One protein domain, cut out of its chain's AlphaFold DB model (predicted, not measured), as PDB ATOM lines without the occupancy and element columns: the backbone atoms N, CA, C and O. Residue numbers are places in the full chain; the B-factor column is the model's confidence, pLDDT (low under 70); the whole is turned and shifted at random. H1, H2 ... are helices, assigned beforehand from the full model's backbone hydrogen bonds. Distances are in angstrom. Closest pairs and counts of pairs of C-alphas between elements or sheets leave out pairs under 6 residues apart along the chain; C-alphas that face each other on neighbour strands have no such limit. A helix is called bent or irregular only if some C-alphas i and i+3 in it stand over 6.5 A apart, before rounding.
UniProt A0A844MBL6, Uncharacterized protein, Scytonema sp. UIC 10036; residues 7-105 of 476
ATOM      1  N   LEU A   7      89.594  17.208  13.041       72.12
ATOM      2  CA  LEU A   7      88.220  16.776  12.786       72.12
ATOM      3  C   LEU A   7      88.104  15.975  11.482       72.12
ATOM      4  O   LEU A   7      87.458  14.938  11.479       72.12
ATOM      5  N   GLU A   8      88.778  16.375  10.401       78.94
ATOM      6  CA  GLU A   8      88.811  15.594   9.152       78.94
ATOM      7  C   GLU A   8      89.500  14.230   9.315       78.94
ATOM      8  O   GLU A   8      89.112  13.267   8.653       78.94
ATOM      9  N   VAL A   9      90.503  14.127  10.193       78.38
ATOM     10  CA  VAL A   9      91.134  12.844  10.534       78.38
ATOM     11  C   VAL A   9      90.145  11.961  11.295       78.38
ATOM     12  O   VAL A   9      89.957  10.810  10.902       78.38
ATOM     13  N   ILE A  10      89.457  12.501  12.310       81.19
ATOM     14  CA  ILE A  10      88.389  11.787  13.030       81.19
ATOM     15  C   ILE A  10      87.312  11.312  12.053       81.19
ATOM     16  O   ILE A  10      87.006  10.123  12.024       81.19
ATOM     17  N   GLU A  11      86.775  12.211  11.221       86.12
ATOM     18  CA  GLU A  11      85.778  11.894  10.191       86.12
ATOM     19  C   GLU A  11      86.255  10.753   9.292       86.12
ATOM     20  O   GLU A  11      85.542   9.771   9.097       86.12
ATOM     21  N   SER A  12      87.491  10.832   8.789       86.12
ATOM     22  CA  SER A  12      88.050   9.800   7.916       86.12
ATOM     23  C   SER A  12      88.172   8.443   8.612       86.12
ATOM     24  O   SER A  12      87.915   7.409   7.989       86.12
ATOM     25  N   ILE A  13      88.552   8.415   9.892       87.56
ATOM     26  CA  ILE A  13      88.657   7.173  10.667       87.56
ATOM     27  C   ILE A  13      87.259   6.607  10.947       87.56
ATOM     28  O   ILE A  13      87.039   5.416  10.717       87.56
ATOM     29  N   ILE A  14      86.296   7.439  11.365       89.06
ATOM     30  CA  ILE A  14      84.915   6.996  11.609       89.06
ATOM     31  C   ILE A  14      84.297   6.454  10.317       89.06
ATOM     32  O   ILE A  14      83.697   5.384  10.349       89.06
ATOM     33  N   GLN A  15      84.496   7.111   9.172       88.62
ATOM     34  CA  GLN A  15      84.018   6.625   7.872       88.62
ATOM     35  C   GLN A  15      84.606   5.252   7.519       88.62
ATOM     36  O   GLN A  15      83.876   4.345   7.119       88.62
ATOM     37  N   LYS A  16      85.913   5.047   7.735       92.38
ATOM     38  CA  LYS A  16      86.556   3.734   7.533       92.38
ATOM     39  C   LYS A  16      86.008   2.657   8.473       92.38
ATOM     40  O   LYS A  16      86.003   1.484   8.110       92.38
ATOM     41  N   ARG A  17      85.536   3.049   9.659       93.12
ATOM     42  CA  ARG A  17      85.024   2.161  10.716       93.12
ATOM     43  C   ARG A  17      83.519   2.325  10.946       93.12
ATOM     44  O   ARG A  17      83.010   2.021  12.024       93.12
ATOM     45  N   LYS A  18      82.785   2.748   9.912       91.19
ATOM     46  CA  LYS A  18      81.360   3.102   9.984       91.19
ATOM     47  C   LYS A  18      80.492   1.982  10.559       91.19
ATOM     48  O   LYS A  18      79.618   2.229  11.383       91.19
ATOM     49  N   LYS A  19      80.781   0.735  10.176       91.12
ATOM     50  CA  LYS A  19      80.085  -0.449  10.696       91.12
ATOM     51  C   LYS A  19      80.285  -0.622  12.203       91.12
ATOM     52  O   LYS A  19      79.327  -0.864  12.924       91.12
ATOM     53  N   GLU A  20      81.514  -0.464  12.687       92.94
ATOM     54  CA  GLU A  20      81.812  -0.571  14.117       92.94
ATOM     55  C   GLU A  20      81.159   0.565  14.909       92.94
ATOM     56  O   GLU A  20      80.639   0.330  15.999       92.94
ATOM     57  N   PHE A  21      81.126   1.777  14.338       91.62
ATOM     58  CA  PHE A  21      80.421   2.907  14.938       91.62
ATOM     59  C   PHE A  21      78.920   2.628  15.057       91.62
ATOM     60  O   PHE A  21      78.335   2.816  16.123       91.62
ATOM     61  N   ARG A  22      78.303   2.102  13.992       90.00
ATOM     62  CA  ARG A  22      76.902   1.674  13.998       90.00
ATOM     63  C   ARG A  22      76.627   0.630  15.074       90.00
ATOM     64  O   ARG A  22      75.685   0.791  15.846       90.00
ATOM     65  N   ASP A  23      77.441  -0.418  15.138       90.12
ATOM     66  CA  ASP A  23      77.278  -1.497  16.114       90.12
ATOM     67  C   ASP A  23      77.422  -0.976  17.554       90.12
ATOM     68  O   ASP A  23      76.702  -1.403  18.463       90.12
ATOM     69  N   ALA A  24      78.328  -0.016  17.766       89.81
ATOM     70  CA  ALA A  24      78.486   0.679  19.034       89.81
ATOM     71  C   ALA A  24      77.240   1.504  19.398       89.81
ATOM     72  O   ALA A  24      76.723   1.342  20.506       89.81
ATOM     73  N   LEU A  25      76.714   2.311  18.469       88.00
ATOM     74  CA  LEU A  25      75.509   3.124  18.664       88.00
ATOM     75  C   LEU A  25      74.274   2.267  18.968       88.00
ATOM     76  O   LEU A  25      73.596   2.518  19.962       88.00
ATOM     77  N   LEU A  26      74.033   1.218  18.174       88.19
ATOM     78  CA  LEU A  26      72.919   0.281  18.370       88.19
ATOM     79  C   LEU A  26      72.977  -0.420  19.727       88.19
ATOM     80  O   LEU A  26      71.949  -0.753  20.308       88.19
ATOM     81  N   SER A  27      74.183  -0.668  20.238       88.06
ATOM     82  CA  SER A  27      74.336  -1.274  21.555       88.06
ATOM     83  C   SER A  27      74.093  -0.292  22.699       88.06
ATOM     84  O   SER A  27      73.750  -0.723  23.801       88.06
ATOM     85  N   ALA A  28      74.331   1.000  22.465       87.25
ATOM     86  CA  ALA A  28      74.336   2.036  23.489       87.25
ATOM     87  C   ALA A  28      72.998   2.765  23.625       87.25
ATOM     88  O   ALA A  28      72.707   3.238  24.718       87.25
ATOM     89  N   TYR A  29      72.201   2.826  22.556       86.88
ATOM     90  CA  TYR A  29      70.968   3.602  22.515       86.88
ATOM     91  C   TYR A  29      69.817   2.790  21.937       86.88
ATOM     92  O   TYR A  29      69.921   2.178  20.875       86.88
ATOM     93  N   THR A  30      68.675   2.859  22.609       88.81
ATOM     94  CA  THR A  30      67.383   2.550  21.999       88.81
ATOM     95  C   THR A  30      66.990   3.644  21.007       88.81
ATOM     96  O   THR A  30      67.526   4.756  21.012       88.81
ATOM     97  N   LYS A  31      65.994   3.350  20.166       85.25
ATOM     98  CA  LYS A  31      65.411   4.328  19.242       85.25
ATOM     99  C   LYS A  31      64.997   5.617  19.957       85.25
ATOM    100  O   LYS A  31      65.376   6.698  19.519       85.25
ATOM    101  N   GLU A  32      64.268   5.507  21.067       87.56
ATOM    102  CA  GLU A  32      63.734   6.678  21.776       87.56
ATOM    103  C   GLU A  32      64.820   7.505  22.466       87.56
ATOM    104  O   GLU A  32      64.762   8.735  22.453       87.56
ATOM    105  N   GLU A  33      65.858   6.863  23.001       88.25
ATOM    106  CA  GLU A  33      67.006   7.589  23.554       88.25
ATOM    107  C   GLU A  33      67.767   8.347  22.463       88.25
ATOM    108  O   GLU A  33      68.203   9.475  22.694       88.25
ATOM    109  N   MET A  34      67.880   7.766  21.263       84.56
ATOM    110  CA  MET A  34      68.487   8.441  20.119       84.56
ATOM    111  C   MET A  34      67.623   9.610  19.623       84.56
ATOM    112  O   MET A  34      68.162  10.674  19.322       84.56
ATOM    113  N   LYS A  35      66.286   9.472  19.607       85.56
ATOM    114  CA  LYS A  35      65.376  10.592  19.297       85.56
ATOM    115  C   LYS A  35      65.593  11.771  20.242       85.56
ATOM    116  O   LYS A  35      65.694  12.908  19.786       85.56
ATOM    117  N   LEU A  36      65.669  11.494  21.547       85.56
ATOM    118  CA  LEU A  36      65.916  12.514  22.566       85.56
ATOM    119  C   LEU A  36      67.275  13.182  22.354       85.56
ATOM    120  O   LEU A  36      67.348  14.402  22.328       85.56
ATOM    121  N   LEU A  37      68.328  12.396  22.113       84.06
ATOM    122  CA  LEU A  37      69.666  12.927  21.856       84.06
ATOM    123  C   LEU A  37      69.689  13.874  20.647       84.06
ATOM    124  O   LEU A  37      70.255  14.962  20.715       84.06
ATOM    125  N   LEU A  38      69.049  13.493  19.545       81.88
ATOM    126  CA  LEU A  38      69.045  14.306  18.328       81.88
ATOM    127  C   LEU A  38      68.247  15.596  18.484       81.88
ATOM    128  O   LEU A  38      68.666  16.645  17.993       81.88
ATOM    129  N   LYS A  39      67.141  15.531  19.224       85.88
ATOM    130  CA  LYS A  39      66.350  16.709  19.556       85.88
ATOM    131  C   LYS A  39      67.117  17.661  20.475       85.88
ATOM    132  O   LYS A  39      67.162  18.853  20.194       85.88
ATOM    133  N   ASP A  40      67.714  17.136  21.542       83.62
ATOM    134  CA  ASP A  40      68.326  17.941  22.603       83.62
ATOM    135  C   ASP A  40      69.639  18.601  22.158       83.62
ATOM    136  O   ASP A  40      69.939  19.714  22.584       83.62
ATOM    137  N   TYR A  41      70.424  17.938  21.299       79.12
ATOM    138  CA  TYR A  41      71.774  18.402  20.949       79.12
ATOM    139  C   TYR A  41      71.922  18.945  19.531       79.12
ATOM    140  O   TYR A  41      72.847  19.718  19.287       79.12
ATOM    141  N   PHE A  42      71.050  18.541  18.609       79.00
ATOM    142  CA  PHE A  42      71.144  18.939  17.204       79.00
ATOM    143  C   PHE A  42      69.914  19.714  16.721       79.00
ATOM    144  O   PHE A  42      69.879  20.119  15.563       79.00
ATOM    145  N   GLU A  43      68.903  19.910  17.580       86.12
ATOM    146  CA  GLU A  43      67.605  20.496  17.213       86.12
ATOM    147  C   GLU A  43      66.949  19.769  16.018       86.12
ATOM    148  O   GLU A  43      66.175  20.343  15.248       86.12
ATOM    149  N   LEU A  44      67.263  18.479  15.851       81.94
ATOM    150  CA  LEU A  44      66.781  17.664  14.744       81.94
ATOM    151  C   LEU A  44      65.517  16.909  15.144       81.94
ATOM    152  O   LEU A  44      65.462  16.216  16.161       81.94
ATOM    153  N   ASP A  45      64.503  16.993  14.288       82.31
ATOM    154  CA  ASP A  45      63.330  16.132  14.368       82.31
ATOM    155  C   ASP A  45      63.679  14.768  13.759       82.31
ATOM    156  O   ASP A  45      63.824  14.636  12.541       82.31
ATOM    157  N   TYR A  46      63.837  13.756  14.614       78.44
ATOM    158  CA  TYR A  46      64.186  12.395  14.205       78.44
ATOM    159  C   TYR A  46      63.276  11.863  13.099       78.44
ATOM    160  O   TYR A  46      63.759  11.276  12.134       78.44
ATOM    161  N   ASP A  47      61.967  12.105  13.212       79.56
ATOM    162  CA  ASP A  47      60.979  11.585  12.268       79.56
ATOM    163  C   ASP A  47      61.004  12.348  10.927       79.56
ATOM    164  O   ASP A  47      60.429  11.884   9.943       79.56
ATOM    165  N   ARG A  48      61.695  13.500  10.859       79.62
ATOM    166  CA  ARG A  48      62.023  14.187   9.598       79.62
ATOM    167  C   ARG A  48      63.344  13.728   8.995       79.62
ATOM    168  O   ARG A  48      63.471  13.724   7.774       79.62
ATOM    169  N   VAL A  49      64.335  13.418   9.832       75.69
ATOM    170  CA  VAL A  49      65.664  12.967   9.384       75.69
ATOM    171  C   VAL A  49      65.592  11.541   8.840       75.69
ATOM    172  O   VAL A  49      66.197  11.239   7.814       75.69
ATOM    173  N   ILE A  50      64.820  10.684   9.504       76.19
ATOM    174  CA  ILE A  50      64.569   9.309   9.090       76.19
ATOM    175  C   ILE A  50      63.327   9.304   8.207       76.19
ATOM    176  O   ILE A  50      62.223   9.611   8.658       76.19
ATOM    177  N   VAL A  51      63.487   8.944   6.932       73.25
ATOM    178  CA  VAL A  51      62.326   8.690   6.070       73.25
ATOM    179  C   VAL A  51      61.571   7.531   6.709       73.25
ATOM    180  O   VAL A  51      62.213   6.558   7.089       73.25
ATOM    181  N   GLN A  52      60.241   7.624   6.844       61.72
ATOM    182  CA  GLN A  52      59.380   6.576   7.416       61.72
ATOM    183  C   GLN A  52      59.450   5.272   6.595       61.72
ATOM    184  O   GLN A  52      58.512   4.880   5.907       61.72
ATOM    185  N   SER A  53      60.588   4.593   6.631       55.53
ATOM    186  CA  SER A  53      60.809   3.271   6.081       55.53
ATOM    187  C   SER A  53      60.310   2.273   7.112       55.53
ATOM    188  O   SER A  53      60.703   2.347   8.272       55.53
ATOM    189  N   HIS A  54      59.476   1.316   6.710       56.44
ATOM    190  CA  HIS A  54      58.966   0.244   7.580       56.44
ATOM    191  C   HIS A  54      60.031  -0.798   7.978       56.44
ATOM    192  O   HIS A  54      59.709  -1.955   8.236       56.44
ATOM    193  N   ASN A  55      61.301  -0.406   8.002       61.41
ATOM    194  CA  ASN A  55      62.424  -1.296   8.219       61.41
ATOM    195  C   ASN A  55      62.945  -1.184   9.656       61.41
ATOM    196  O   ASN A  55      62.664  -0.240  10.386       61.41
ATOM    197  N   THR A  56      63.659  -2.223  10.068       73.44
ATOM    198  CA  THR A  56      64.168  -2.479  11.421       73.44
ATOM    199  C   THR A  56      64.929  -1.291  12.033       73.44
ATOM    200  O   THR A  56      65.460  -0.455  11.308       73.44
ATOM    201  N   ILE A  57      65.068  -1.256  13.368       75.06
ATOM    202  CA  ILE A  57      65.886  -0.264  14.118       75.06
ATOM    203  C   ILE A  57      67.276  -0.089  13.484       75.06
ATOM    204  O   ILE A  57      67.801   1.012  13.352       75.06
ATOM    205  N   GLU A  58      67.846  -1.197  13.025       74.81
ATOM    206  CA  GLU A  58      69.090  -1.251  12.271       74.81
ATOM    207  C   GLU A  58      69.140  -0.305  11.059       74.81
ATOM    208  O   GLU A  58      70.161   0.346  10.842       74.81
ATOM    209  N   SER A  59      68.052  -0.218  10.292       77.25
ATOM    210  CA  SER A  59      67.942   0.646   9.113       77.25
ATOM    211  C   SER A  59      67.795   2.130   9.457       77.25
ATOM    212  O   SER A  59      68.174   2.983   8.656       77.25
ATOM    213  N   GLU A  60      67.281   2.445  10.646       79.69
ATOM    214  CA  GLU A  60      67.108   3.824  11.106       79.69
ATOM    215  C   GLU A  60      68.446   4.413  11.572       79.69
ATOM    216  O   GLU A  60      68.775   5.551  11.246       79.69
ATOM    217  N   PHE A  61      69.276   3.623  12.261       81.62
ATOM    218  CA  PHE A  61      70.630   4.053  12.632       81.62
ATOM    219  C   PHE A  61      71.548   4.214  11.412       81.62
ATOM    220  O   PHE A  61      72.357   5.135  11.402       81.62
ATOM    221  N   GLU A  62      71.408   3.389  10.366       83.69
ATOM    222  CA  GLU A  62      72.139   3.616   9.103       83.69
ATOM    223  C   GLU A  62      71.758   4.947   8.458       83.69
ATOM    224  O   GLU A  62      72.633   5.734   8.112       83.69
ATOM    225  N   GLN A  63      70.460   5.244   8.361       84.06
ATOM    226  CA  GLN A  63      69.987   6.518   7.814       84.06
ATOM    227  C   GLN A  63      70.493   7.718   8.622       84.06
ATOM    228  O   GLN A  63      70.819   8.758   8.048       84.06
ATOM    229  N   LEU A  64      70.597   7.566   9.944       83.44
ATOM    230  CA  LEU A  64      71.164   8.587  10.812       83.44
ATOM    231  C   LEU A  64      72.658   8.807  10.546       83.44
ATOM    232  O   LEU A  64      73.093   9.943  10.378       83.44
ATOM    233  N   ILE A  65      73.446   7.733  10.495       85.94
ATOM    234  CA  ILE A  65      74.884   7.827  10.224       85.94
ATOM    235  C   ILE A  65      75.108   8.405   8.821       85.94
ATOM    236  O   ILE A  65      75.912   9.318   8.670       85.94
ATOM    237  N   ASP A  66      74.347   7.962   7.818       86.38
ATOM    238  CA  ASP A  66      74.361   8.523   6.463       86.38
ATOM    239  C   ASP A  66      74.048  10.025   6.444       86.38
ATOM    240  O   ASP A  66      74.608  10.765   5.632       86.38
ATOM    241  N   TYR A  67      73.125  10.484   7.296       87.56
ATOM    242  CA  TYR A  67      72.777  11.898   7.409       87.56
ATOM    243  C   TYR A  67      73.975  12.720   7.901       87.56
ATOM    244  O   TYR A  67      74.362  13.684   7.237       87.56
ATOM    245  N   PHE A  68      74.597  12.312   9.011       85.44
ATOM    246  CA  PHE A  68      75.769  13.002   9.565       85.44
ATOM    247  C   PHE A  68      77.000  12.874   8.661       85.44
ATOM    248  O   PHE A  68      77.759  13.829   8.519       85.44
ATOM    249  N   GLU A  69      77.166  11.749   7.967       85.50
ATOM    250  CA  GLU A  69      78.232  11.561   6.980       85.50
ATOM    251  C   GLU A  69      78.102  12.547   5.814       85.50
ATOM    252  O   GLU A  69      79.072  13.213   5.458       85.50
ATOM    253  N   ARG A  70      76.896  12.714   5.252       87.06
ATOM    254  CA  ARG A  70      76.647  13.692   4.174       87.06
ATOM    255  C   ARG A  70      76.891  15.135   4.612       87.06
ATOM    256  O   ARG A  70      77.147  15.988   3.763       87.06
ATOM    257  N   LYS A  71      76.779  15.411   5.911       86.06
ATOM    258  CA  LYS A  71      77.068  16.715   6.517       86.06
ATOM    259  C   LYS A  71      78.544  16.895   6.880       86.06
ATOM    260  O   LYS A  71      78.966  18.033   7.044       86.06
ATOM    261  N   GLY A  72      79.323  15.813   6.945       84.56
ATOM    262  CA  GLY A  72      80.690  15.833   7.472       84.56
ATOM    263  C   GLY A  72      80.726  16.098   8.980       84.56
ATOM    264  O   GLY A  72      81.565  16.864   9.443       84.56
ATOM    265  N   GLU A  73      79.766  15.530   9.715       89.12
ATOM    266  CA  GLU A  73      79.519  15.785  11.141       89.12
ATOM    267  C   GLU A  73      79.452  14.482  11.979       89.12
ATOM    268  O   GLU A  73      78.897  14.472  13.079       89.12
ATOM    269  N   LEU A  74      80.012  13.360  11.502       85.88
ATOM    270  CA  LEU A  74      80.089  12.108  12.277       85.88
ATOM    271  C   LEU A  74      80.906  12.258  13.566       85.88
ATOM    272  O   LEU A  74      80.589  11.632  14.574       85.88
ATOM    273  N   SER A  75      81.943  13.090  13.537       83.06
ATOM    274  CA  SER A  75      82.768  13.466  14.686       83.06
ATOM    275  C   SER A  75      81.939  14.157  15.769       83.06
ATOM    276  O   SER A  75      82.010  13.775  16.934       83.06
ATOM    277  N   GLN A  76      81.073  15.096  15.378       85.12
ATOM    278  CA  GLN A  76      80.156  15.769  16.298       85.12
ATOM    279  C   GLN A  76      79.130  14.793  16.880       85.12
ATOM    280  O   GLN A  76      78.839  14.850  18.076       85.12
ATOM    281  N   LEU A  77      78.600  13.876  16.061       85.31
ATOM    282  CA  LEU A  77      77.716  12.815  16.539       85.31
ATOM    283  C   LEU A  77      78.425  11.928  17.569       85.31
ATOM    284  O   LEU A  77      77.866  11.689  18.636       85.31
ATOM    285  N   LEU A  78      79.650  11.473  17.286       84.94
ATOM    286  CA  LEU A  78      80.441  10.666  18.216       84.94
ATOM    287  C   LEU A  78      80.667  11.403  19.545       84.94
ATOM    288  O   LEU A  78      80.399  10.821  20.596       84.94
ATOM    289  N   ASP A  79      81.080  12.674  19.503       80.62
ATOM    290  CA  ASP A  79      81.312  13.495  20.697       80.62
ATOM    291  C   ASP A  79      80.041  13.628  21.551       80.62
ATOM    292  O   ASP A  79      80.070  13.377  22.756       80.62
ATOM    293  N   LYS A  80      78.899  13.968  20.938       82.25
ATOM    294  CA  LYS A  80      77.620  14.147  21.654       82.25
ATOM    295  C   LYS A  80      77.058  12.849  22.217       82.25
ATOM    296  O   LYS A  80      76.455  12.843  23.288       82.25
ATOM    297  N   VAL A  81      77.260  11.748  21.505       82.19
ATOM    298  CA  VAL A  81      76.840  10.416  21.941       82.19
ATOM    299  C   VAL A  81      77.743   9.894  23.071       82.19
ATOM    300  O   VAL A  81      77.296   9.097  23.901       82.19
ATOM    301  N   PHE A  82      78.979  10.379  23.167       77.69
ATOM    302  CA  PHE A  82      79.902  10.020  24.239       77.69
ATOM    303  C   PHE A  82      79.731  10.869  25.515       77.69
ATOM    304  O   PHE A  82      79.788  10.310  26.610       77.69
ATOM    305  N   ASP A  83      79.437  12.170  25.384       70.06
ATOM    306  CA  ASP A  83      79.263  13.154  26.479       70.06
ATOM    307  C   ASP A  83      78.220  12.719  27.536       70.06
ATOM    308  O   ASP A  83      78.290  13.043  28.721       70.06
ATOM    309  N   LYS A  84      77.249  11.893  27.135       62.75
ATOM    310  CA  LYS A  84      76.166  11.423  28.000       62.75
ATOM    311  C   LYS A  84      76.546  10.158  28.776       62.75
ATOM    312  O   LYS A  84      75.962   9.117  28.500       62.75
ATOM    313  N   GLN A  85      77.503  10.232  29.718       53.88
ATOM    314  CA  GLN A  85      77.894   9.165  30.677       53.88
ATOM    315  C   GLN A  85      77.554   7.741  30.202       53.88
ATOM    316  O   GLN A  85      76.817   7.000  30.869       53.88
ATOM    317  N   SER A  86      77.989   7.370  28.993       55.72
ATOM    318  CA  SER A  86      77.449   6.154  28.402       55.72
ATOM    319  C   SER A  86      78.022   4.985  29.200       55.72
ATOM    320  O   SER A  86      79.204   4.662  29.124       55.72
ATOM    321  N   LYS A  87      77.180   4.315  29.999       59.94
ATOM    322  CA  LYS A  87      77.557   3.071  30.695       59.94
ATOM    323  C   LYS A  87      77.845   1.933  29.703       59.94
ATOM    324  O   LYS A  87      78.124   0.804  30.106       59.94
ATOM    325  N   ASN A  88      77.746   2.205  28.400       81.06
ATOM    326  CA  ASN A  88      77.936   1.235  27.350       81.06
ATOM    327  C   ASN A  88      79.428   1.017  27.054       81.06
ATOM    328  O   ASN A  88      80.111   1.819  26.416       81.06
ATOM    329  N   LEU A  89      79.906  -0.156  27.464       81.31
ATOM    330  CA  LEU A  89      81.283  -0.593  27.267       81.31
ATOM    331  C   LEU A  89      81.705  -0.655  25.785       81.31
ATOM    332  O   LEU A  89      82.882  -0.470  25.492       81.31
ATOM    333  N   LYS A  90      80.792  -0.937  24.844       84.44
ATOM    334  CA  LYS A  90      81.125  -1.037  23.411       84.44
ATOM    335  C   LYS A  90      81.350   0.334  22.785       84.44
ATOM    336  O   LYS A  90      82.339   0.489  22.078       84.44
ATOM    337  N   LEU A  91      80.497   1.315  23.074       84.06
ATOM    338  CA  LEU A  91      80.686   2.687  22.602       84.06
ATOM    339  C   LEU A  91      81.950   3.313  23.191       84.06
ATOM    340  O   LEU A  91      82.723   3.914  22.454       84.06
ATOM    341  N   SER A  92      82.231   3.064  24.474       79.50
ATOM    342  CA  SER A  92      83.493   3.477  25.093       79.50
ATOM    343  C   SER A  92      84.717   2.814  24.457       79.50
ATOM    344  O   SER A  92      85.682   3.497  24.122       79.50
ATOM    345  N   LYS A  93      84.667   1.500  24.193       84.94
ATOM    346  CA  LYS A  93      85.736   0.804  23.460       84.94
ATOM    347  C   LYS A  93      85.918   1.349  22.046       84.94
ATOM    348  O   LYS A  93      87.058   1.516  21.623       84.94
ATOM    349  N   PHE A  94      84.827   1.629  21.332       87.25
ATOM    350  CA  PHE A  94      84.886   2.212  19.997       87.25
ATOM    351  C   PHE A  94      85.543   3.595  20.046       87.25
ATOM    352  O   PHE A  94      86.564   3.791  19.394       87.25
ATOM    353  N   HIS A  95      85.057   4.499  20.894       83.88
ATOM    354  CA  HIS A  95      85.635   5.830  21.081       83.88
ATOM    355  C   HIS A  95      87.136   5.768  21.416       83.88
ATOM    356  O   HIS A  95      87.954   6.342  20.700       83.88
ATOM    357  N   ASN A  96      87.527   4.965  22.412       78.94
ATOM    358  CA  ASN A  96      88.935   4.788  22.786       78.94
ATOM    359  C   ASN A  96      89.780   4.180  21.655       78.94
ATOM    360  O   ASN A  96      90.965   4.471  21.535       78.94
ATOM    361  N   SER A  97      89.193   3.331  20.811       84.94
ATOM    362  CA  SER A  97      89.903   2.789  19.651       84.94
ATOM    363  C   SER A  97      90.093   3.823  18.539       84.94
ATOM    364  O   SER A  97      91.142   3.816  17.912       84.94
ATOM    365  N   ILE A  98      89.134   4.731  18.323       83.12
ATOM    366  CA  ILE A  98      89.277   5.855  17.383       83.12
ATOM    367  C   ILE A  98      90.391   6.784  17.860       83.12
ATOM    368  O   ILE A  98      91.243   7.184  17.080       83.12
ATOM    369  N   ILE A  99      90.435   7.056  19.160       72.44
ATOM    370  CA  ILE A  99      91.531   7.770  19.814       72.44
ATOM    371  C   ILE A  99      92.880   7.105  19.566       72.44
ATOM    372  O   ILE A  99      93.826   7.780  19.178       72.44
ATOM    373  N   ASN A 100      92.970   5.789  19.765       73.56
ATOM    374  CA  ASN A 100      94.215   5.064  19.541       73.56
ATOM    375  C   ASN A 100      94.629   5.131  18.068       73.56
ATOM    376  O   ASN A 100      95.813   5.283  17.779       73.56
ATOM    377  N   ASP A 101      93.665   5.063  17.147       77.69
ATOM    378  CA  ASP A 101      93.917   5.224  15.717       77.69
ATOM    379  C   ASP A 101      94.423   6.640  15.403       77.69
ATOM    380  O   ASP A 101      95.363   6.784  14.626       77.69
ATOM    381  N   ILE A 102      93.872   7.680  16.034       69.81
ATOM    382  CA  ILE A 102      94.333   9.071  15.889       69.81
ATOM    383  C   ILE A 102      95.739   9.247  16.454       69.81
ATOM    384  O   ILE A 102      96.587   9.826  15.786       69.81
ATOM    385  N   ASP A 103      96.005   8.717  17.646       63.50
ATOM    386  CA  ASP A 103      97.334   8.752  18.260       63.50
ATOM    387  C   ASP A 103      98.357   7.937  17.447       63.50
ATOM    388  O   ASP A 103      99.556   8.200  17.525       63.50
ATOM    389  N   SER A 104      97.897   6.960  16.657       67.62
ATOM    390  CA  SER A 104      98.723   6.215  15.697       67.62
ATOM    391  C   SER A 104      98.842   6.894  14.329       67.62
ATOM    392  O   SER A 104      99.755   6.581  13.563       67.62
ATOM    393  N   CYS A 105      97.944   7.829  14.006       66.00
ATOM    394  CA  CYS A 105      98.084   8.670  12.833       66.00
ATOM    395  C   CYS A 105      99.187   9.674  13.136       66.00
ATOM    396  O   CYS A 105      98.961  10.675  13.812       66.00
TER     397      CYS A 105
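AT A GLANCE: This is residues 7 to 105 of the 476 residues of an uncharacterized protein of Scytonema sp. UIC 10036 (UniProt A0A844MBL6). Seven helices make a compact cluster in which most of the touching helices cross. The longest helix, H7, and H1 cross at one end, H2 and H6 are near each other in the middle, and H5, H3 and the very short H4 make the other end. The printed part has 99 residues with seven named helices, H1 to H7 in order along the chain, and no named strand; the class is all helix. The radius of gyration of the C-alphas is 12.9 A, and the C-alphas span 40 by 28 by 24 A.

IN THESE COORDINATES: H7, residues 89 to 104, is 22.0 A long from C-alpha 89 at (81.283, -0.593, 27.267) to C-alpha 104 at (98.723, 6.215, 15.697). H2 is residues 18 to 28, 15.3 A, and H6 is residues 74 to 83, 14.3 A. H1, residues 7 to 16, is 14.2 A long and begins at C-alpha 7 at (88.220, 16.776, 12.786). H5, residues 57 to 71, is 21.7 A long. H3, residues 31 to 42, is 15.8 A long, and H4, residues 46 to 49, is 5.1 A long. No helix is bent.

HOW THE PARTS SIT: H7 touches H2 with residues 90 to 94 alone, opposite ways at a shallow tilt of 33 degrees, only just short of steep; the closest C-alphas, of Ala 24 and Leu 91, are 4.6 A apart. With residues 91 to 95 alone H7 touches H6 at a steep tilt of 52 degrees, the closest C-alphas being those of Phe 82 and Ser 92, 7.5 A apart. With residues 98 to 102 alone it touches H1 at a steep tilt of 62 degrees, where the C-alphas of Ile 13 and Ile 98 come closest, at 6.9 A. H1 and H6 touch about perpendicular, at 85 degrees, with the C-alphas of Glu 11 and Ser 75 closest at 5.6 A. H2 and H6 are near each other, with 8 pairs of C-alphas within 10 A. H2 touches H5 at a steep tilt of 54 degrees, and the closest C-alphas, of Arg 22 and Phe 61, are 6.8 A apart. H5 and H6 only just touch, only at the corner by their link, with 3 pairs of C-alphas within 8 A, the closest those of Phe 68 and Leu 74 at 5.2 A. H4 only just touches H3 and only just touches H5, with 3 pairs of C-alphas within 8 A each; the closest are Lys 35 and Tyr 46 at 5.5 A, and Val 49 and Leu 64 at 7.2 A. H3 and H7 are apart, for instance. In H1, H2, H3, H5, H6 and H7 every O i to N i+4 pair is within hydrogen-bond range, and H4 is too short for such a pair.

THE WHOLE: The two C-alphas farthest apart, of His 54 and Ser 104, are 41.0 A apart. The printed part has no cut. No link is long; the link from H4 to H5, 7 residues, is short and the others are tight. The mean pLDDT of the printed part is 80.8, and residues 52 to 55, 84 to 87 and 102 to 105 are under 70.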